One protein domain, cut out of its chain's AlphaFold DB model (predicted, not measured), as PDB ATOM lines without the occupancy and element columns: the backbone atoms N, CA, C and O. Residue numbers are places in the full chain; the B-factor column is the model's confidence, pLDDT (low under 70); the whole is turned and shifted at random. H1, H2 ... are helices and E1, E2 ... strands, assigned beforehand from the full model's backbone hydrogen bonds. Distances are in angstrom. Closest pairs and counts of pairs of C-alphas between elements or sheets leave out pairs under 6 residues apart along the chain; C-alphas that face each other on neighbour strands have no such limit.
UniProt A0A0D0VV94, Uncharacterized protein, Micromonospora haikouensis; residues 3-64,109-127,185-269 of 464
ATOM      1  N   ASP A   3      74.027  93.353  81.352       84.19
ATOM      2  CA  ASP A   3      73.688  94.639  81.955       84.19
ATOM      3  C   ASP A   3      74.707  95.728  81.594       84.19
ATOM      4  O   ASP A   3      75.853  95.462  81.235       84.19
ATOM      5  N   VAL A   4      74.261  96.985  81.637       86.06
ATOM      6  CA  VAL A   4      75.121  98.148  81.397       86.06
ATOM      7  C   VAL A   4      74.642  99.356  82.195       86.06
ATOM      8  O   VAL A   4      73.444  99.568  82.403       86.06
ATOM      9  N   GLU A   5      75.591 100.168  82.644       87.25
ATOM     10  CA  GLU A   5      75.303 101.451  83.275       87.25
ATOM     11  C   GLU A   5      74.974 102.517  82.217       87.25
ATOM     12  O   GLU A   5      75.635 102.632  81.177       87.25
ATOM     13  N   ILE A   6      73.932 103.311  82.477       85.62
ATOM     14  CA  ILE A   6      73.522 104.408  81.597       85.62
ATOM     15  C   ILE A   6      73.740 105.740  82.324       85.62
ATOM     16  O   ILE A   6      72.986 106.041  83.251       85.62
ATOM     17  N   PRO A   7      74.704 106.574  81.881       86.06
ATOM     18  CA  PRO A   7      75.056 107.836  82.544       86.06
ATOM     19  C   PRO A   7      73.961 108.915  82.530       86.06
ATOM     20  O   PRO A   7      74.107 109.965  83.153       86.06
ATOM     21  N   GLY A   8      72.884 108.712  81.768       85.94
ATOM     22  CA  GLY A   8      71.858 109.719  81.525       85.94
ATOM     23  C   GLY A   8      70.448 109.150  81.418       85.94
ATOM     24  O   GLY A   8      70.134 108.054  81.881       85.94
ATOM     25  N   HIS A   9      69.567 109.930  80.798       85.19
ATOM     26  CA  HIS A   9      68.228 109.481  80.452       85.19
ATOM     27  C   HIS A   9      68.293 108.624  79.187       85.19
ATOM     28  O   HIS A   9      68.650 109.128  78.121       85.19
ATOM     29  N   LEU A  10      67.972 107.337  79.324       86.94
ATOM     30  CA  LEU A  10      67.845 106.411  78.201       86.94
ATOM     31  C   LEU A  10      66.718 106.879  77.274       86.94
ATOM     32  O   LEU A  10      65.608 107.145  77.734       86.94
ATOM     33  N   LEU A  11      67.016 106.977  75.982       85.38
ATOM     34  CA  LEU A  11      66.021 107.226  74.947       85.38
ATOM     35  C   LEU A  11      65.368 105.903  74.542       85.38
ATOM     36  O   LEU A  11      65.955 104.835  74.707       85.38
ATOM     37  N   GLU A  12      64.152 105.969  74.003       82.38
ATOM     38  CA  GLU A  12      63.451 104.768  73.540       82.38
ATOM     39  C   GLU A  12      64.259 104.053  72.451       82.38
ATOM     40  O   GLU A  12      64.830 104.689  71.568       82.38
ATOM     41  N   VAL A  13      64.309 102.728  72.493       82.25
ATOM     42  CA  VAL A  13      65.008 101.916  71.496       82.25
ATOM     43  C   VAL A  13      64.041 100.967  70.811       82.25
ATOM     44  O   VAL A  13      63.093 100.486  71.425       82.25
ATOM     45  N   ASP A  14      64.297 100.708  69.531       73.88
ATOM     46  CA  ASP A  14      63.592  99.683  68.767       73.88
ATOM     47  C   ASP A  14      64.169  98.322  69.177       73.88
ATOM     48  O   ASP A  14      65.335  98.034  68.897       73.88
ATOM     49  N   LEU A  15      63.391  97.537  69.924       78.06
ATOM     50  CA  LEU A  15      63.794  96.221  70.414       78.06
ATOM     51  C   LEU A  15      63.094  95.127  69.607       78.06
ATOM     52  O   LEU A  15      61.917  95.286  69.266       78.06
ATOM     53  N   PRO A  16      63.766  93.992  69.353       74.56
ATOM     54  CA  PRO A  16      63.079  92.771  68.952       74.56
ATOM     55  C   PRO A  16      61.930  92.458  69.921       74.56
ATOM     56  O   PRO A  16      62.036  92.710  71.121       74.56
ATOM     57  N   ALA A  17      60.828  91.896  69.417       71.88
ATOM     58  CA  ALA A  17      59.634  91.606  70.229       71.88
ATOM     59  C   ALA A  17      59.914  90.660  71.414       71.88
ATOM     60  O   ALA A  17      59.178  90.630  72.398       71.88
ATOM     61  N   SER A  18      60.990  89.894  71.291       72.38
ATOM     62  CA  SER A  18      61.548  88.945  72.240       72.38
ATOM     63  C   SER A  18      62.341  89.573  73.385       72.38
ATOM     64  O   SER A  18      62.729  88.875  74.318       72.38
ATOM     65  N   VAL A  19      62.587  90.881  73.336       80.38
ATOM     66  CA  VAL A  19      63.517  91.568  74.226       80.38
ATOM     67  C   VAL A  19      62.828  92.722  74.940       80.38
ATOM     68  O   VAL A  19      62.150  93.553  74.338       80.38
ATOM     69  N   GLN A  20      63.059  92.819  76.246       84.19
ATOM     70  CA  GLN A  20      62.648  93.947  77.068       84.19
ATOM     71  C   GLN A  20      63.837  94.531  77.818       84.19
ATOM     72  O   GLN A  20      64.771  93.833  78.211       84.19
ATOM     73  N   ILE A  21      63.786  95.840  78.048       84.19
ATOM     74  CA  ILE A  21      64.750  96.533  78.892       84.19
ATOM     75  C   ILE A  21      64.123  96.787  80.255       84.19
ATOM     76  O   ILE A  21      63.095  97.451  80.367       84.19
ATOM     77  N   HIS A  22      64.785  96.307  81.301       84.62
ATOM     78  CA  HIS A  22      64.426  96.576  82.683       84.62
ATOM     79  C   HIS A  22      65.468  97.480  83.327       84.62
ATOM     80  O   HIS A  22      66.667  97.196  83.322       84.62
ATOM     81  N   ARG A  23      65.002  98.580  83.918       80.69
ATOM     82  CA  ARG A  23      65.855  99.452  84.723       80.69
ATOM     83  C   ARG A  23      65.859  98.956  86.163       80.69
ATOM     84  O   ARG A  23      64.808  98.880  86.796       80.69
ATOM     85  N   LEU A  24      67.039  98.616  86.663       82.56
ATOM     86  CA  LEU A  24      67.252  98.162  88.030       82.56
ATOM     87  C   LEU A  24      67.233  99.350  89.006       82.56
ATOM     88  O   LEU A  24      67.436 100.505  88.622       82.56
ATOM     89  N   ALA A  25      66.986  99.059  90.286       79.50
ATOM     90  CA  ALA A  25      66.895 100.072  91.343       79.50
ATOM     91  C   ALA A  25      68.208 100.847  91.564       79.50
ATOM     92  O   ALA A  25      68.180 101.985  92.022       79.50
ATOM     93  N   ASP A  26      69.344 100.251  91.204       78.62
ATOM     94  CA  ASP A  26      70.674 100.867  91.253       78.62
ATOM     95  C   ASP A  26      70.996 101.727  90.015       78.62
ATOM     96  O   ASP A  26      72.094 102.263  89.898       78.62
ATOM     97  N   GLY A  27      70.045 101.878  89.087       71.69
ATOM     98  CA  GLY A  27      70.202 102.672  87.873       71.69
ATOM     99  C   GLY A  27      70.794 101.916  86.683       71.69
ATOM    100  O   GLY A  27      70.762 102.467  85.576       71.69
ATOM    101  N   ARG A  28      71.258 100.667  86.858       78.50
ATOM    102  CA  ARG A  28      71.698  99.813  85.745       78.50
ATOM    103  C   ARG A  28      70.531  99.423  84.850       78.50
ATOM    104  O   ARG A  28      69.374  99.359  85.267       78.50
ATOM    105  N   THR A  29      70.850  99.162  83.593       80.62
ATOM    106  CA  THR A  29      69.896  98.713  82.587       80.62
ATOM    107  C   THR A  29      70.207  97.270  82.231       80.62
ATOM    108  O   THR A  29      71.322  96.958  81.826       80.62
ATOM    109  N   GLN A  30      69.221  96.400  82.411       82.88
ATOM    110  CA  GLN A  30      69.308  94.972  82.156       82.88
ATOM    111  C   GLN A  30      68.413  94.599  80.979       82.88
ATOM    112  O   GLN A  30      67.292  95.091  80.855       82.88
ATOM    113  N   LEU A  31      68.909  93.700  80.137       78.44
ATOM    114  CA  LEU A  31      68.126  93.098  79.070       78.44
ATOM    115  C   LEU A  31      67.503  91.790  79.558       78.44
ATOM    116  O   LEU A  31      68.199  90.920  80.090       78.44
ATOM    117  N   ILE A  32      66.186  91.686  79.396       77.75
ATOM    118  CA  ILE A  32      65.388  90.505  79.710       77.75
ATOM    119  C   ILE A  32      64.853  89.955  78.396       77.75
ATOM    120  O   ILE A  32      64.107  90.631  77.691       77.75
ATOM    121  N   GLU A  33      65.253  88.733  78.072       72.50
ATOM    122  CA  GLU A  33      64.722  87.998  76.928       72.50
ATOM    123  C   GLU A  33      63.491  87.204  77.359       72.50
ATOM    124  O   GLU A  33      63.369  86.780  78.513       72.50
ATOM    125  N   THR A  34      62.561  87.000  76.433       71.75
ATOM    126  CA  THR A  34      61.504  86.014  76.618       71.75
ATOM    127  C   THR A  34      62.127  84.623  76.744       71.75
ATOM    128  O   THR A  34      63.142  84.314  76.128       71.75
ATOM    129  N   ASN A  35      61.494  83.733  77.513       67.75
ATOM    130  CA  ASN A  35      61.939  82.336  77.626       67.75
ATOM    131  C   ASN A  35      61.686  81.513  76.343       67.75
ATOM    132  O   ASN A  35      61.735  80.285  76.393       67.75
ATOM    133  N   ASP A  36      61.348  82.155  75.221       70.62
ATOM    134  CA  ASP A  36      61.062  81.459  73.972       70.62
ATOM    135  C   ASP A  36      62.368  81.233  73.187       70.62
ATOM    136  O   ASP A  36      62.978  82.192  72.706       70.62
ATOM    137  N   PRO A  37      62.808  79.975  73.006       62.50
ATOM    138  CA  PRO A  37      64.043  79.666  72.295       62.50
ATOM    139  C   PRO A  37      64.006  80.050  70.806       62.50
ATOM    140  O   PRO A  37      65.058  80.145  70.173       62.50
ATOM    141  N   LEU A  38      62.836  80.295  70.203       62.47
ATOM    142  CA  LEU A  38      62.743  80.795  68.822       62.47
ATOM    143  C   LEU A  38      63.192  82.253  68.687       62.47
ATOM    144  O   LEU A  38      63.517  82.693  67.590       62.47
ATOM    145  N   HIS A  39      63.283  82.948  69.811       72.38
ATOM    146  CA  HIS A  39      63.350  84.396  69.912       72.38
ATOM    147  C   HIS A  39      64.650  84.898  70.568       72.38
ATOM    148  O   HIS A  39      64.773  86.061  70.943       72.38
ATOM    149  N   GLU A  40      65.641  84.011  70.717       83.56
ATOM    150  CA  GLU A  40      66.955  84.366  71.264       83.56
ATOM    151  C   GLU A  40      67.659  85.392  70.368       83.56
ATOM    152  O   GLU A  40      67.898  85.152  69.174       83.56
ATOM    153  N   CYS A  41      68.058  86.498  70.987       87.25
ATOM    154  CA  CYS A  41      68.800  87.567  70.347       87.25
ATOM    155  C   CYS A  41      70.271  87.531  70.768       87.25
ATOM    156  O   CYS A  41      70.636  87.052  71.836       87.25
ATOM    157  N   CYS A  42      71.148  88.049  69.914       87.38
ATOM    158  CA  CYS A  42      72.556  88.227  70.259       87.38
ATOM    159  C   CYS A  42      73.170  89.389  69.477       87.38
ATOM    160  O   CYS A  42      72.605  89.854  68.485       87.38
ATOM    161  N   GLY A  43      74.318  89.877  69.943       88.31
ATOM    162  CA  GLY A  43      75.021  91.013  69.355       88.31
ATOM    163  C   GLY A  43      74.979  92.255  70.228       88.31
ATOM    164  O   GLY A  43      74.826  92.181  71.446       88.31
ATOM    165  N   ILE A  44      75.179  93.412  69.605       86.12
ATOM    166  CA  ILE A  44      75.301  94.686  70.308       86.12
ATOM    167  C   ILE A  44      74.011  95.482  70.189       86.12
ATOM    168  O   ILE A  44      73.607  95.894  69.103       86.12
ATOM    169  N   LEU A  45      73.409  95.773  71.337       86.12
ATOM    170  CA  LEU A  45      72.336  96.743  71.444       86.12
ATOM    171  C   LEU A  45      72.920  98.123  71.750       86.12
ATOM    172  O   LEU A  45      73.603  98.323  72.760       86.12
ATOM    173  N   LEU A  46      72.627  99.092  70.883       86.50
ATOM    174  CA  LEU A  46      72.932 100.491  71.150       86.50
ATOM    175  C   LEU A  46      71.847 101.105  72.026       86.50
ATOM    176  O   LEU A  46      70.667 101.081  71.687       86.50
ATOM    177  N   LEU A  47      72.273 101.710  73.130       87.69
ATOM    178  CA  LEU A  47      71.421 102.392  74.093       87.69
ATOM    179  C   LEU A  47      71.743 103.890  74.053       87.69
ATOM    180  O   LEU A  47      72.630 104.350  74.784       87.69
ATOM    181  N   PRO A  48      71.094 104.657  73.159       89.06
ATOM    182  CA  PRO A  48      71.281 106.092  73.084       89.06
ATOM    183  C   PRO A  48      70.690 106.751  74.330       89.06
ATOM    184  O   PRO A  48      69.583 106.443  74.769       89.06
ATOM    185  N   TRP A  49      71.430 107.685  74.906       89.81
ATOM    186  CA  TRP A  49      71.024 108.409  76.100       89.81
ATOM    187  C   TRP A  49      71.343 109.891  75.967       89.81
ATOM    188  O   TRP A  49      72.170 110.311  75.156       89.81
ATOM    189  N   ILE A  50      70.682 110.701  76.785       88.31
ATOM    190  CA  ILE A  50      70.942 112.133  76.894       88.31
ATOM    191  C   ILE A  50      71.279 112.504  78.337       88.31
ATOM    192  O   ILE A  50      70.606 112.089  79.281       88.31
ATOM    193  N   SER A  51      72.340 113.286  78.513       88.56
ATOM    194  CA  SER A  51      72.765 113.831  79.804       88.56
ATOM    195  C   SER A  51      72.896 115.356  79.729       88.56
ATOM    196  O   SER A  51      72.606 115.967  78.696       88.56
ATOM    197  N   ARG A  52      73.366 115.981  80.815       83.38
ATOM    198  CA  ARG A  52      73.711 117.412  80.822       83.38
ATOM    199  C   ARG A  52      74.828 117.750  79.832       83.38
ATOM    200  O   ARG A  52      74.797 118.832  79.255       83.38
ATOM    201  N   ASP A  53      75.742 116.814  79.592       86.12
ATOM    202  CA  ASP A  53      76.900 116.993  78.710       86.12
ATOM    203  C   ASP A  53      76.568 116.721  77.232       86.12
ATOM    204  O   ASP A  53      77.398 116.901  76.342       86.12
ATOM    205  N   GLY A  54      75.325 116.318  76.951       86.56
ATOM    206  CA  GLY A  54      74.817 116.051  75.611       86.56
ATOM    207  C   GLY A  54      74.456 114.582  75.375       86.56
ATOM    208  O   GLY A  54      74.346 113.797  76.327       86.56
ATOM    209  N   PRO A  55      74.196 114.217  74.105       91.50
ATOM    210  CA  PRO A  55      73.818 112.864  73.734       91.50
ATOM    211  C   PRO A  55      75.036 111.935  73.672       91.50
ATOM    212  O   PRO A  55      76.083 112.293  73.115       91.50
ATOM    213  N   GLY A  56      74.852 110.727  74.194       89.94
ATOM    214  CA  GLY A  56      75.816 109.635  74.187       89.94
ATOM    215  C   GLY A  56      75.155 108.300  73.847       89.94
ATOM    216  O   GLY A  56      73.949 108.223  73.622       89.94
ATOM    217  N   VAL A  57      75.966 107.249  73.766       89.25
ATOM    218  CA  VAL A  57      75.510 105.881  73.487       89.25
ATOM    219  C   VAL A  57      76.289 104.939  74.384       89.25
ATOM    220  O   VAL A  57      77.521 104.921  74.328       89.25
ATOM    221  N   SER A  58      75.563 104.150  75.170       88.19
ATOM    222  CA  SER A  58      76.096 102.964  75.836       88.19
ATOM    223  C   SER A  58      75.871 101.750  74.936       88.19
ATOM    224  O   SER A  58      74.919 101.711  74.156       88.19
ATOM    225  N   THR A  59      76.752 100.763  75.023       86.88
ATOM    226  CA  THR A  59      76.646  99.510  74.269       86.88
ATOM    227  C   THR A  59      76.380  98.376  75.235       86.88
ATOM    228  O   THR A  59      77.149  98.186  76.176       86.88
ATOM    229  N   LEU A  60      75.329  97.611  74.981       85.50
ATOM    230  CA  LEU A  60      75.061  96.377  75.696       85.50
ATOM    231  C   LEU A  60      75.419  95.197  74.792       85.50
ATOM    232  O   LEU A  60      74.852  95.060  73.712       85.50
ATOM    233  N   SER A  61      76.369  94.373  75.228       85.94
ATOM    234  CA  SER A  61      76.795  93.181  74.492       85.94
ATOM    235  C   SER A  61      76.032  91.959  74.990       85.94
ATOM    236  O   SER A  61      76.132  91.600  76.164       85.94
ATOM    237  N   VAL A  62      75.266  91.331  74.101       86.00
ATOM    238  CA  VAL A  62      74.522  90.099  74.364       86.00
ATOM    239  C   VAL A  62      75.283  88.939  73.715       86.00
ATOM    240  O   VAL A  62      75.381  88.892  72.483       86.00
ATOM    241  N   PRO A  63      75.868  88.020  74.507       85.25
ATOM    242  CA  PRO A  63      76.628  86.909  73.955       85.25
ATOM    243  C   PRO A  63      75.702  85.949  73.195       85.25
ATOM    244  O   PRO A  63      74.570  85.736  73.627       85.25
ATOM    245  N   PRO A  64      76.167  85.340  72.091       88.19
ATOM    246  CA  PRO A  64      75.392  84.308  71.423       88.19
ATOM    247  C   PRO A  64      75.260  83.063  72.320       88.19
ATOM    248  O   PRO A  64      76.212  82.709  73.023       88.19
ATOM    249  N   HIS A 109      74.983  97.858  55.962       66.44
ATOM    250  CA  HIS A 109      73.623  97.676  55.484       66.44
ATOM    251  C   HIS A 109      73.035  99.009  54.965       66.44
ATOM    252  O   HIS A 109      72.320  99.727  55.669       66.44
ATOM    253  N   TRP A 110      73.313  99.346  53.697       71.25
ATOM    254  CA  TRP A 110      72.953 100.658  53.123       71.25
ATOM    255  C   TRP A 110      71.476 101.029  53.184       71.25
ATOM    256  O   TRP A 110      71.171 102.197  53.382       71.25
ATOM    257  N   ALA A 111      70.559 100.068  53.102       73.81
ATOM    258  CA  ALA A 111      69.130 100.352  53.142       73.81
ATOM    259  C   ALA A 111      68.704 101.017  54.459       73.81
ATOM    260  O   ALA A 111      67.762 101.804  54.454       73.81
ATOM    261  N   ALA A 112      69.400 100.766  55.577       80.56
ATOM    262  CA  ALA A 112      69.120 101.475  56.825       80.56
ATOM    263  C   ALA A 112      69.535 102.952  56.731       80.56
ATOM    264  O   ALA A 112      68.763 103.838  57.104       80.56
ATOM    265  N   LEU A 113      70.723 103.227  56.181       83.88
ATOM    266  CA  LEU A 113      71.223 104.589  55.985       83.88
ATOM    267  C   LEU A 113      70.410 105.352  54.928       83.88
ATOM    268  O   LEU A 113      70.048 106.504  55.153       83.88
ATOM    269  N   GLU A 114      70.071 104.715  53.810       84.81
ATOM    270  CA  GLU A 114      69.201 105.272  52.773       84.81
ATOM    271  C   GLU A 114      67.819 105.603  53.337       84.81
ATOM    272  O   GLU A 114      67.342 106.726  53.161       84.81
ATOM    273  N   ALA A 115      67.200 104.677  54.079       87.50
ATOM    274  CA  ALA A 115      65.926 104.923  54.746       87.50
ATOM    275  C   ALA A 115      66.018 106.108  55.718       87.50
ATOM    276  O   ALA A 115      65.139 106.970  55.708       87.50
ATOM    277  N   ALA A 116      67.098 106.210  56.501       92.06
ATOM    278  CA  ALA A 116      67.327 107.347  57.391       92.06
ATOM    279  C   ALA A 116      67.484 108.668  56.627       92.06
ATOM    280  O   ALA A 116      66.885 109.672  57.011       92.06
ATOM    281  N   VAL A 117      68.237 108.681  55.521       91.25
ATOM    282  CA  VAL A 117      68.409 109.866  54.667       91.25
ATOM    283  C   VAL A 117      67.080 110.292  54.043       91.25
ATOM    284  O   VAL A 117      66.753 111.483  54.054       91.25
ATOM    285  N   HIS A 118      66.294 109.344  53.529       90.50
ATOM    286  CA  HIS A 118      64.975 109.611  52.962       90.50
ATOM    287  C   HIS A 118      64.001 110.138  54.019       90.50
ATOM    288  O   HIS A 118      63.392 111.189  53.806       90.50
ATOM    289  N   ALA A 119      63.904 109.476  55.176       94.12
ATOM    290  CA  ALA A 119      63.027 109.885  56.268       94.12
ATOM    291  C   ALA A 119      63.402 111.272  56.813       94.12
ATOM    292  O   ALA A 119      62.545 112.149  56.913       94.12
ATOM    293  N   ALA A 120      64.692 111.523  57.066       95.44
ATOM    294  CA  ALA A 120      65.172 112.818  57.547       95.44
ATOM    295  C   ALA A 120      64.943 113.939  56.523       95.44
ATOM    296  O   ALA A 120      64.544 115.042  56.897       95.44
ATOM    297  N   SER A 121      65.155 113.670  55.231       93.50
ATOM    298  CA  SER A 121      64.895 114.650  54.168       93.50
ATOM    299  C   SER A 121      63.407 114.987  54.066       93.50
ATOM    300  O   SER A 121      63.054 116.164  53.996       93.50
ATOM    301  N   ALA A 122      62.536 113.975  54.113       94.06
ATOM    302  CA  ALA A 122      61.088 114.160  54.089       94.06
ATOM    303  C   ALA A 122      60.589 114.930  55.322       94.06
ATOM    304  O   ALA A 122      59.777 115.846  55.187       94.06
ATOM    305  N   LEU A 123      61.112 114.609  56.509       95.88
ATOM    306  CA  LEU A 123      60.771 115.305  57.748       95.88
ATOM    307  C   LEU A 123      61.223 116.769  57.724       95.88
ATOM    308  O   LEU A 123      60.467 117.650  58.120       95.88
ATOM    309  N   LEU A 124      62.439 117.046  57.243       95.06
ATOM    310  CA  LEU A 124      62.952 118.413  57.118       95.06
ATOM    311  C   LEU A 124      62.182 119.240  56.085       95.06
ATOM    312  O   LEU A 124      62.018 120.440  56.289       95.06
ATOM    313  N   ALA A 125      61.708 118.615  55.006       93.50
ATOM    314  CA  ALA A 125      60.852 119.276  54.025       93.50
ATOM    315  C   ALA A 125      59.464 119.602  54.600       93.50
ATOM    316  O   ALA A 125      58.912 120.655  54.299       93.50
ATOM    317  N   ASN A 126      58.924 118.723  55.451       92.31
ATOM    318  CA  ASN A 126      57.568 118.822  55.988       92.31
ATOM    319  C   ASN A 126      57.563 118.688  57.516       92.31
ATOM    320  O   ASN A 126      57.095 117.690  58.071       92.31
ATOM    321  N   TRP A 127      58.095 119.704  58.200       93.88
ATOM    322  CA  TRP A 127      58.246 119.663  59.652       93.88
ATOM    323  C   TRP A 127      56.889 119.744  60.377       93.88
ATOM    324  O   TRP A 127      56.161 120.723  60.193       93.88
ATOM    325  N   HIS A 185      63.862 115.793  71.930       90.50
ATOM    326  CA  HIS A 185      65.239 115.506  72.349       90.50
ATOM    327  C   HIS A 185      65.762 114.221  71.727       90.50
ATOM    328  O   HIS A 185      66.928 114.178  71.349       90.50
ATOM    329  N   ALA A 186      64.919 113.204  71.566       91.00
ATOM    330  CA  ALA A 186      65.280 111.927  70.969       91.00
ATOM    331  C   ALA A 186      65.758 112.096  69.519       91.00
ATOM    332  O   ALA A 186      66.829 111.606  69.156       91.00
ATOM    333  N   LEU A 187      65.030 112.876  68.705       93.56
ATOM    334  CA  LEU A 187      65.446 113.205  67.334       93.56
ATOM    335  C   LEU A 187      66.708 114.067  67.298       93.56
ATOM    336  O   LEU A 187      67.573 113.862  66.444       93.56
ATOM    337  N   MET A 188      66.829 115.019  68.227       93.88
ATOM    338  CA  MET A 188      68.045 115.815  68.358       93.88
ATOM    339  C   MET A 188      69.253 114.920  68.658       93.88
ATOM    340  O   MET A 188      70.271 115.009  67.973       93.88
ATOM    341  N   ALA A 189      69.123 114.037  69.646       92.94
ATOM    342  CA  ALA A 189      70.175 113.145  70.097       92.94
ATOM    343  C   ALA A 189      70.597 112.167  69.001       92.94
ATOM    344  O   ALA A 189      71.779 112.125  68.664       92.94
ATOM    345  N   VAL A 190      69.652 111.439  68.391       93.50
ATOM    346  CA  VAL A 190      69.977 110.467  67.336       93.50
ATOM    347  C   VAL A 190      70.573 111.152  66.105       93.50
ATOM    348  O   VAL A 190      71.529 110.640  65.532       93.50
ATOM    349  N   GLY A 191      70.092 112.349  65.741       95.31
ATOM    350  CA  GLY A 191      70.664 113.139  64.651       95.31
ATOM    351  C   GLY A 191      72.108 113.565  64.931       95.31
ATOM    352  O   GLY A 191      72.969 113.417  64.068       95.31
ATOM    353  N   SER A 192      72.396 114.040  66.149       94.75
ATOM    354  CA  SER A 192      73.756 114.409  66.575       94.75
ATOM    355  C   SER A 192      74.703 113.214  66.686       94.75
ATOM    356  O   SER A 192      75.896 113.345  66.409       94.75
ATOM    357  N   LEU A 193      74.200 112.062  67.127       93.25
ATOM    358  CA  LEU A 193      74.979 110.829  67.204       93.25
ATOM    359  C   LEU A 193      75.311 110.327  65.801       93.25
ATOM    360  O   LEU A 193      76.481 110.139  65.489       93.25
ATOM    361  N   LEU A 194      74.313 110.221  64.924       92.00
ATOM    362  CA  LEU A 194      74.509 109.729  63.563       92.00
ATOM    363  C   LEU A 194      75.434 110.637  62.749       92.00
ATOM    364  O   LEU A 194      76.301 110.130  62.044       92.00
ATOM    365  N   SER A 195      75.324 111.966  62.877       93.38
ATOM    366  CA  SER A 195      76.272 112.872  62.215       93.38
ATOM    367  C   SER A 195      77.710 112.641  62.681       93.38
ATOM    368  O   SER A 195      78.614 112.608  61.856       93.38
ATOM    369  N   ARG A 196      77.914 112.439  63.989       91.19
ATOM    370  CA  ARG A 196      79.239 112.211  64.581       91.19
ATOM    371  C   ARG A 196      79.845 110.885  64.130       91.19
ATOM    372  O   ARG A 196      81.013 110.849  63.768       91.19
ATOM    373  N   GLU A 197      79.051 109.817  64.114       88.31
ATOM    374  CA  GLU A 197      79.517 108.506  63.652       88.31
ATOM    375  C   GLU A 197      79.842 108.536  62.149       88.31
ATOM    376  O   GLU A 197      80.884 108.041  61.738       88.31
ATOM    377  N   LEU A 198      79.023 109.201  61.323       87.44
ATOM    378  CA  LEU A 198      79.300 109.372  59.887       87.44
ATOM    379  C   LEU A 198      80.568 110.196  59.606       87.44
ATOM    380  O   LEU A 198      81.239 109.957  58.602       87.44
ATOM    381  N   GLU A 199      80.904 111.160  60.466       87.44
ATOM    382  CA  GLU A 199      82.180 111.890  60.409       87.44
ATOM    383  C   GLU A 199      83.373 110.972  60.717       87.44
ATOM    384  O   GLU A 199      84.428 111.120  60.103       87.44
ATOM    385  N   ALA A 200      83.193 110.001  61.619       83.12
ATOM    386  CA  ALA A 200      84.233 109.068  62.047       83.12
ATOM    387  C   ALA A 200      84.466 107.891  61.079       83.12
ATOM    388  O   ALA A 200      85.502 107.232  61.165       83.12
ATOM    389  N   VAL A 201      83.550 107.609  60.143       78.56
ATOM    390  CA  VAL A 201      83.746 106.530  59.158       78.56
ATOM    391  C   VAL A 201      84.833 106.910  58.151       78.56
ATOM    392  O   VAL A 201      84.580 107.610  57.170       78.56
ATOM    393  N   THR A 202      86.039 106.369  58.336       71.69
ATOM    394  CA  THR A 202      87.207 106.611  57.469       71.69
ATOM    395  C   THR A 202      86.923 106.351  55.991       71.69
ATOM    396  O   THR A 202      87.377 107.091  55.126       71.69
ATOM    397  N   ALA A 203      86.132 105.325  55.679       68.31
ATOM    398  CA  ALA A 203      85.820 104.982  54.298       68.31
ATOM    399  C   ALA A 203      84.934 106.050  53.606       68.31
ATOM    400  O   ALA A 203      85.046 106.248  52.397       68.31
ATOM    401  N   LEU A 204      84.122 106.812  54.358       71.50
ATOM    402  CA  LEU A 204      83.365 107.953  53.822       71.50
ATOM    403  C   LEU A 204      84.254 109.164  53.513       71.50
ATOM    404  O   LEU A 204      83.890 109.965  52.652       71.50
ATOM    405  N   ALA A 205      85.432 109.267  54.136       72.81
ATOM    406  CA  ALA A 205      86.394 110.328  53.840       72.81
ATOM    407  C   ALA A 205      86.935 110.247  52.399       72.81
ATOM    408  O   ALA A 205      87.360 111.258  51.844       72.81
ATOM    409  N   ALA A 206      86.858 109.072  51.759       74.50
ATOM    410  CA  ALA A 206      87.186 108.902  50.343       74.50
ATOM    411  C   ALA A 206      86.165 109.569  49.398       74.50
ATOM    412  O   ALA A 206      86.454 109.751  48.216       74.50
ATOM    413  N   VAL A 207      84.977 109.944  49.895       81.25
ATOM    414  CA  VAL A 207      83.929 110.621  49.114       81.25
ATOM    415  C   VAL A 207      83.379 111.839  49.885       81.25
ATOM    416  O   VAL A 207      82.218 111.848  50.316       81.25
ATOM    417  N   PRO A 208      84.196 112.898  50.057       82.12
ATOM    418  CA  PRO A 208      83.947 113.974  51.023       82.12
ATOM    419  C   PRO A 208      82.668 114.771  50.747       82.12
ATOM    420  O   PRO A 208      81.993 115.202  51.678       82.12
ATOM    421  N   GLU A 209      82.277 114.932  49.482       84.25
ATOM    422  CA  GLU A 209      81.036 115.625  49.110       84.25
ATOM    423  C   GLU A 209      79.791 114.906  49.643       84.25
ATOM    424  O   GLU A 209      78.856 115.533  50.153       84.25
ATOM    425  N   ILE A 210      79.778 113.572  49.548       81.00
ATOM    426  CA  ILE A 210      78.646 112.768  50.002       81.00
ATOM    427  C   ILE A 210      78.626 112.721  51.529       81.00
ATOM    428  O   ILE A 210      77.562 112.902  52.127       81.00
ATOM    429  N   GLN A 211      79.794 112.569  52.161       85.12
ATOM    430  CA  GLN A 211      79.926 112.658  53.614       85.12
ATOM    431  C   GLN A 211      79.401 114.005  54.131       85.12
ATOM    432  O   GLN A 211      78.509 114.024  54.976       85.12
ATOM    433  N   ALA A 212      79.860 115.127  53.567       86.94
ATOM    434  CA  ALA A 212      79.428 116.466  53.962       86.94
ATOM    435  C   ALA A 212      77.912 116.660  53.814       86.94
ATOM    436  O   ALA A 212      77.268 117.237  54.693       86.94
ATOM    437  N   ARG A 213      77.313 116.133  52.738       87.12
ATOM    438  CA  ARG A 213      75.861 116.191  52.525       87.12
ATOM    439  C   ARG A 213      75.088 115.391  53.577       87.12
ATOM    440  O   ARG A 213      74.100 115.903  54.104       87.12
ATOM    441  N   MET A 214      75.508 114.163  53.885       88.69
ATOM    442  CA  MET A 214      74.842 113.316  54.888       88.69
ATOM    443  C   MET A 214      75.009 113.880  56.301       88.69
ATOM    444  O   MET A 214      74.034 114.044  57.030       88.69
ATOM    445  N   VAL A 215      76.233 114.260  56.662       92.12
ATOM    446  CA  VAL A 215      76.545 114.903  57.940       92.12
ATOM    447  C   VAL A 215      75.744 116.195  58.097       92.12
ATOM    448  O   VAL A 215      75.086 116.402  59.117       92.12
ATOM    449  N   GLY A 216      75.717 117.043  57.065       92.81
ATOM    450  CA  GLY A 216      74.922 118.269  57.045       92.81
ATOM    451  C   GLY A 216      73.424 118.008  57.216       92.81
ATOM    452  O   GLY A 216      72.756 118.730  57.956       92.81
ATOM    453  N   LEU A 217      72.887 116.953  56.593       95.44
ATOM    454  CA  LEU A 217      71.488 116.552  56.748       95.44
ATOM    455  C   LEU A 217      71.145 116.249  58.214       95.44
ATOM    456  O   LEU A 217      70.206 116.845  58.748       95.44
ATOM    457  N   PHE A 218      71.915 115.377  58.868       96.50
ATOM    458  CA  PHE A 218      71.643 114.965  60.248       96.50
ATOM    459  C   PHE A 218      71.976 116.055  61.277       96.50
ATOM    460  O   PHE A 218      71.249 116.205  62.259       96.50
ATOM    461  N   ARG A 219      72.971 116.916  61.011       96.94
ATOM    462  CA  ARG A 219      73.203 118.134  61.810       96.94
ATOM    463  C   ARG A 219      71.998 119.081  61.755       96.94
ATOM    464  O   ARG A 219      71.567 119.572  62.796       96.94
ATOM    465  N   ARG A 220      71.400 119.310  60.576       96.69
ATOM    466  CA  ARG A 220      70.170 120.125  60.451       96.69
ATOM    467  C   ARG A 220      68.987 119.491  61.175       96.69
ATOM    468  O   ARG A 220      68.254 120.206  61.854       96.69
ATOM    469  N   LEU A 221      68.815 118.171  61.060       96.56
ATOM    470  CA  LEU A 221      67.801 117.430  61.815       96.56
ATOM    471  C   LEU A 221      67.961 117.676  63.321       96.56
ATOM    472  O   LEU A 221      66.980 117.992  63.999       96.56
ATOM    473  N   ALA A 222      69.194 117.594  63.826       95.31
ATOM    474  CA  ALA A 222      69.483 117.814  65.233       95.31
ATOM    475  C   ALA A 222      69.173 119.249  65.685       95.31
ATOM    476  O   ALA A 222      68.497 119.451  66.693       95.31
ATOM    477  N   VAL A 223      69.607 120.249  64.911       94.69
ATOM    478  CA  VAL A 223      69.363 121.670  65.204       94.69
ATOM    479  C   VAL A 223      67.867 121.992  65.213       94.69
ATOM    480  O   VAL A 223      67.389 122.613  66.163       94.69
ATOM    481  N   ASN A 224      67.112 121.532  64.213       93.50
ATOM    482  CA  ASN A 224      65.672 121.791  64.129       93.50
ATOM    483  C   ASN A 224      64.886 121.092  65.248       93.50
ATOM    484  O   ASN A 224      63.891 121.634  65.734       93.50
ATOM    485  N   SER A 225      65.361 119.928  65.701       93.06
ATOM    486  CA  SER A 225      64.740 119.165  66.790       93.06
ATOM    487  C   SER A 225      65.058 119.707  68.182       93.06
ATOM    488  O   SER A 225      64.360 119.344  69.124       93.06
ATOM    489  N   LYS A 226      66.079 120.566  68.338       90.50
ATOM    490  CA  LYS A 226      66.584 121.015  69.644       90.50
ATOM    491  C   LYS A 226      65.555 121.874  70.398       90.50
ATOM    492  O   LYS A 226      65.290 123.016  69.983       90.50
ATOM    493  N   PRO A 227      64.991 121.388  71.518       84.56
ATOM    494  CA  PRO A 227      64.035 122.147  72.316       84.56
ATOM    495  C   PRO A 227      64.717 123.298  73.054       84.56
ATOM    496  O   PRO A 227      65.878 123.223  73.448       84.56
ATOM    497  N   SER A 228      63.978 124.395  73.229       78.31
ATOM    498  CA  SER A 228      64.477 125.618  73.877       78.31
ATOM    499  C   SER A 228      64.607 125.476  75.399       78.31
ATOM    500  O   SER A 228      65.173 126.342  76.061       78.31
ATOM    501  N   SER A 229      64.062 124.402  75.970       74.44
ATOM    502  CA  SER A 229      64.148 124.074  77.391       74.44
ATOM    503  C   SER A 229      64.244 122.555  77.558       74.44
ATOM    504  O   SER A 229      63.676 121.825  76.740       74.44
ATOM    505  N   PRO A 230      64.946 122.058  78.590       64.94
ATOM    506  CA  PRO A 230      65.071 120.631  78.860       64.94
ATOM    507  C   PRO A 230      63.746 120.078  79.407       64.94
ATOM    508  O   PRO A 230      63.545 119.967  80.610       64.94
ATOM    509  N   VAL A 231      62.812 119.782  78.507       71.31
ATOM    510  CA  VAL A 231      61.555 119.084  78.809       71.31
ATOM    511  C   VAL A 231      61.701 117.641  78.352       71.31
ATOM    512  O   VAL A 231      62.142 117.436  77.229       71.31
ATOM    513  N   ALA A 232      61.361 116.658  79.187       76.12
ATOM    514  CA  ALA A 232      61.340 115.261  78.754       76.12
ATOM    515  C   ALA A 232      60.407 115.097  77.546       76.12
ATOM    516  O   ALA A 232      59.333 115.706  77.504       76.12
ATOM    517  N   ASP A 233      60.815 114.286  76.570       84.00
ATOM    518  CA  ASP A 233      59.938 113.990  75.444       84.00
ATOM    519  C   ASP A 233      58.673 113.285  75.953       84.00
ATOM    520  O   ASP A 233      58.733 112.492  76.897       84.00
ATOM    521  N   PRO A 234      57.502 113.573  75.362       83.44
ATOM    522  CA  PRO A 234      56.304 112.832  75.704       83.44
ATOM    523  C   PRO A 234      56.441 111.374  75.225       83.44
ATOM    524  O   PRO A 234      57.297 111.099  74.380       83.44
ATOM    525  N   PRO A 235      55.590 110.445  75.700       80.81
ATOM    526  CA  PRO A 235      55.643 109.053  75.270       80.81
ATOM    527  C   PRO A 235      55.631 108.913  73.736       80.81
ATOM    528  O   PRO A 235      54.887 109.635  73.066       80.81
ATOM    529  N   PRO A 236      56.400 107.986  73.152       80.69
ATOM    530  CA  PRO A 236      56.539 107.881  71.695       80.69
ATOM    531  C   PRO A 236      55.237 107.572  70.953       80.69
ATOM    532  O   PRO A 236      55.035 108.017  69.824       80.69
ATOM    533  N   SER A 237      54.270 106.962  71.643       80.12
ATOM    534  CA  SER A 237      52.898 106.776  71.156       80.12
ATOM    535  C   SER A 237      52.155 108.075  70.806       80.12
ATOM    536  O   SER A 237      51.146 108.023  70.104       80.12
ATOM    537  N   VAL A 238      52.616 109.242  71.278       84.88
ATOM    538  CA  VAL A 238      52.014 110.553  70.965       84.88
ATOM    539  C   VAL A 238      52.830 111.382  69.967       84.88
ATOM    540  O   VAL A 238      52.512 112.554  69.700       84.88
ATOM    541  N   TRP A 239      53.908 110.814  69.426       89.56
ATOM    542  CA  TRP A 239      54.722 111.473  68.414       89.56
ATOM    543  C   TRP A 239      54.014 111.446  67.055       89.56
ATOM    544  O   TRP A 239      53.296 110.499  66.737       89.56
ATOM    545  N   PRO A 240      54.210 112.470  66.202       91.25
ATOM    546  CA  PRO A 240      53.802 112.367  64.808       91.25
ATOM    547  C   PRO A 240      54.477 111.163  64.145       91.25
ATOM    548  O   PRO A 240      55.685 110.978  64.303       91.25
ATOM    549  N   ALA A 241      53.729 110.397  63.346       90.19
ATOM    550  CA  ALA A 241      54.240 109.193  62.686       90.19
ATOM    551  C   ALA A 241      55.511 109.452  61.857       90.19
ATOM    552  O   ALA A 241      56.414 108.625  61.833       90.19
ATOM    553  N   THR A 242      55.625 110.629  61.231       92.88
ATOM    554  CA  THR A 242      56.826 111.028  60.481       92.88
ATOM    555  C   THR A 242      58.048 111.218  61.378       92.88
ATOM    556  O   THR A 242      59.152 110.842  60.991       92.88
ATOM    557  N   MET A 243      57.872 111.763  62.585       93.75
ATOM    558  CA  MET A 243      58.949 111.931  63.564       93.75
ATOM    559  C   MET A 243      59.368 110.591  64.161       93.75
ATOM    560  O   MET A 243      60.563 110.312  64.203       93.75
ATOM    561  N   ALA A 244      58.401 109.755  64.550       91.12
ATOM    562  CA  ALA A 244      58.662 108.408  65.053       91.12
ATOM    563  C   ALA A 244      59.376 107.546  64.000       91.12
ATOM    564  O   ALA A 244      60.445 107.010  64.267       91.12
ATOM    565  N   GLY A 245      58.867 107.515  62.764       91.25
ATOM    566  CA  GLY A 245      59.511 106.802  61.661       91.25
ATOM    567  C   GLY A 245      60.927 107.308  61.373       91.25
ATOM    568  O   GLY A 245      61.844 106.505  61.223       91.25
ATOM    569  N   THR A 246      61.143 108.631  61.376       94.75
ATOM    570  CA  THR A 246      62.492 109.205  61.204       94.75
ATOM    571  C   THR A 246      63.430 108.797  62.335       94.75
ATOM    572  O   THR A 246      64.578 108.447  62.067       94.75
ATOM    573  N   TYR A 247      62.951 108.815  63.581       93.69
ATOM    574  CA  TYR A 247      63.718 108.386  64.744       93.69
ATOM    575  C   TYR A 247      64.155 106.923  64.610       93.69
ATOM    576  O   TYR A 247      65.353 106.647  64.653       93.69
ATOM    577  N   SER A 248      63.216 106.011  64.339       90.31
ATOM    578  CA  SER A 248      63.500 104.583  64.158       90.31
ATOM    579  C   SER A 248      64.464 104.328  62.997       90.31
ATOM    580  O   SER A 248      65.410 103.555  63.143       90.31
ATOM    581  N   SER A 249      64.295 105.004  61.853       91.00
ATOM    582  CA  SER A 249      65.234 104.876  60.729       91.00
ATOM    583  C   SER A 249      66.638 105.372  61.086       91.00
ATOM    584  O   SER A 249      67.615 104.698  60.769       91.00
ATOM    585  N   CYS A 250      66.757 106.512  61.776       92.69
ATOM    586  CA  CYS A 250      68.053 107.040  62.211       92.69
ATOM    587  C   CYS A 250      68.720 106.141  63.256       92.69
ATOM    588  O   CYS A 250      69.932 105.966  63.205       92.69
ATOM    589  N   LEU A 251      67.949 105.557  64.177       89.44
ATOM    590  CA  LEU A 251      68.466 104.636  65.186       89.44
ATOM    591  C   LEU A 251      69.015 103.357  64.543       89.44
ATOM    592  O   LEU A 251      70.130 102.942  64.858       89.44
ATOM    593  N   ARG A 252      68.279 102.777  63.585       85.81
ATOM    594  CA  ARG A 252      68.755 101.628  62.801       85.81
ATOM    595  C   ARG A 252      70.031 101.978  62.037       85.81
ATOM    596  O   ARG A 252      71.012 101.256  62.140       85.81
ATOM    597  N   ALA A 253      70.060 103.116  61.340       87.75
ATOM    598  CA  ALA A 253      71.263 103.574  60.643       87.75
ATOM    599  C   ALA A 253      72.453 103.799  61.592       87.75
ATOM    600  O   ALA A 253      73.577 103.449  61.250       87.75
ATOM    601  N   LEU A 254      72.219 104.345  62.788       88.12
ATOM    602  CA  LEU A 254      73.252 104.538  63.806       88.12
ATOM    603  C   LEU A 254      73.863 103.205  64.249       88.12
ATOM    604  O   LEU A 254      75.086 103.108  64.350       88.12
ATOM    605  N   SER A 255      73.022 102.188  64.463       81.12
ATOM    606  CA  SER A 255      73.465 100.825  64.777       81.12
ATOM    607  C   SER A 255      74.378 100.259  63.698       81.12
ATOM    608  O   SER A 255      75.433  99.716  64.006       81.12
ATOM    609  N   GLU A 256      74.012 100.443  62.434       78.75
ATOM    610  CA  GLU A 256      74.791  99.960  61.295       78.75
ATOM    611  C   GLU A 256      76.130 100.698  61.142       78.75
ATOM    612  O   GLU A 256      77.166 100.072  60.944       78.75
ATOM    613  N   VAL A 257      76.137 102.031  61.269       78.81
ATOM    614  CA  VAL A 257      77.329 102.874  61.053       78.81
ATOM    615  C   VAL A 257      78.375 102.682  62.158       78.81
ATOM    616  O   VAL A 257      79.570 102.571  61.871       78.81
ATOM    617  N   ARG A 258      77.949 102.620  63.425       75.38
ATOM    618  CA  ARG A 258      78.864 102.515  64.575       75.38
ATOM    619  C   ARG A 258      79.611 101.181  64.615       75.38
ATOM    620  O   ARG A 258      80.779 101.151  65.001       75.38
ATOM    621  N   ASN A 259      78.980 100.109  64.139       61.22
ATOM    622  CA  ASN A 259      79.599  98.787  64.017       61.22
ATOM    623  C   ASN A 259      80.779  98.754  63.022       61.22
ATOM    624  O   ASN A 259      81.515  97.780  62.976       61.22
ATOM    625  N   ILE A 260      81.002  99.815  62.239       57.06
ATOM    626  CA  ILE A 260      82.109  99.904  61.272       57.06
ATOM    627  C   ILE A 260      83.236 100.803  61.787       57.06
ATOM    628  O   ILE A 260      84.412 100.501  61.578       57.06
ATOM    629  N   GLY A 261      82.894 101.906  62.460       47.78
ATOM    630  CA  GLY A 261      83.850 102.938  62.878       47.78
ATOM    631  C   GLY A 261      84.876 102.475  63.919       47.78
ATOM    632  O   GLY A 261      85.992 102.985  63.943       47.78
ATOM    633  N   ALA A 262      84.537 101.483  64.747       46.09
ATOM    634  CA  ALA A 262      85.422 100.991  65.806       46.09
ATOM    635  C   ALA A 262      86.443  99.934  65.342       46.09
ATOM    636  O   ALA A 262      87.245  99.473  66.150       46.09
ATOM    637  N   GLY A 263      86.387  99.476  64.085       44.31
ATOM    638  CA  GLY A 263      87.173  98.321  63.623       44.31
ATOM    639  C   GLY A 263      86.776  96.979  64.264       44.31
ATOM    640  O   GLY A 263      87.309  95.947  63.865       44.31
ATOM    641  N   GLY A 264      85.839  96.977  65.220       51.06
ATOM    642  CA  GLY A 264      85.224  95.780  65.789       51.06
ATOM    643  C   GLY A 264      84.102  95.288  64.885       51.06
ATOM    644  O   GLY A 264      83.174  96.036  64.600       51.06
ATOM    645  N   ALA A 265      84.182  94.044  64.419       52.66
ATOM    646  CA  ALA A 265      83.218  93.438  63.505       52.66
ATOM    647  C   ALA A 265      81.951  92.957  64.235       52.66
ATOM    648  O   ALA A 265      81.489  91.838  64.044       52.66
ATOM    649  N   HIS A 266      81.371  93.793  65.090       68.75
ATOM    650  CA  HIS A 266      80.263  93.364  65.930       68.75
ATOM    651  C   HIS A 266      78.920  93.427  65.192       68.75
ATOM    652  O   HIS A 266      78.583  94.430  64.562       68.75
ATOM    653  N   ALA A 267      78.131  92.356  65.289       78.50
ATOM    654  CA  ALA A 267      76.763  92.327  64.783       78.50
ATOM    655  C   ALA A 267      75.847  93.202  65.664       78.50
ATOM    656  O   ALA A 267      75.983  93.163  66.893       78.50
ATOM    657  N   PRO A 268      74.897  93.969  65.092       81.75
ATOM    658  CA  PRO A 268      73.847  94.603  65.879       81.75
ATOM    659  C   PRO A 268      72.960  93.534  66.524       81.75
ATOM    660  O   PRO A 268      72.899  92.405  66.029       81.75
ATOM    661  N   LEU A 269      72.260  93.893  67.604       85.56
ATOM    662  CA  LEU A 269      71.312  92.995  68.260       85.56
ATOM    663  C   LEU A 269      70.310  92.469  67.227       85.56
ATOM    664  O   LEU A 269      69.514  93.231  66.679       85.56
TER     665      LEU A 269
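What this domain is: This is residues 3 to 64, 109 to 127 and 185 to 269 of the 464 residues of an uncharacterized protein of Micromonospora haikouensis (UniProt A0A0D0VV94). A small two-layer sandwich of strands packs on a cluster of helices: the hairpin E4 and E5 lies between the sheet E1, E3, E2 on one side and helices H2 and H5 on the other. H1 and H4 lie beyond H5 and H2, farther from the strands, and short H3 makes a corner between H2 and H4. The printed part has 166 residues with five named strands, E1 to E5, followed by five named helices, H1 to H5, a mixed class. The sheets, ordered E1, E3, E2 and E4, E5, are antiparallel. The whole is compact and rounded, with a radius of gyration of the C-alphas of 16.0 A and spans of 46 by 37 by 29 A.

How they stand to each other: Start with E1, residues 3 to 5, antiparallel to E3, residues 28 to 33; N 4 and O 29 are 2.9 A apart, within hydrogen-bond range. E2, residues 19 to 23, forms a hairpin with E3, where N 22 and O 30 are 2.8 A apart. Next find the hairpin of E4, residues 41 to 51, and E5, residues 54 to 62, with N 47 and O 58 2.8 A apart. The two sheets form a sandwich, face to face, their best planes 11 degrees apart. E4 bends by 55 degrees at residue 44, and residues 9 to 10 pair antiparallel with its residues 49 to 50. H2, residues 185 to 200, comes closest to E5 at the C-alphas of Pro 55 and Ala 189, 5.2 A apart. H5, residues 241 to 261, touches H2 at a shallow tilt of 29 degrees, the same way; the closest C-alphas, of Leu 194 and Leu 254, are 5.3 A apart. H4, residues 208 to 225, touches H2 at a shallow tilt of 17 degrees, opposite ways, closest at C-alphas 188 and 222, 4.0 A. H1, residues 110 to 125, touches H5 at a steep tilt of 39 degrees, opposite ways, closest at C-alphas 116 and 249, 4.7 A. H3, residues 202 to 206, and H4 only just touch, only at the corner, with 3 pairs of C-alphas within 8 A; the closest are 204 and 211, 5.8 A. In H1, H2 and H4 every O i to N i+4 pair is within hydrogen-bond range; H5 has 15 of 17, and H3 has 0 of 1 but 2 of 2 O i to N i+3 pairs.

Where its parts are: Find C-alpha 3 at (73.688, 94.639, 81.955), where E1 begins. E4 runs 28.2 A from C-alpha 41 at (68.800, 87.567, 70.347), and E5 26.0 A. H1 spans 22.2 A, H2 22.5 A and H4 25.4 A; H5 runs 30.3 A to C-alpha 261 at (83.850, 102.938, 62.878).

The domain as a whole: The C-alphas farthest apart, of Asn 35 and Glu 209, are 47.8 A apart. Residues 65 to 108 and 128 to 184 are not printed; the C-alpha gaps are 20.9 A and 15.1 A. The links E1 to E2 and H4 to H5 are long. Mean pLDDT of the printed part is 83.5; 14 residues are under 70, among them 259 to 266.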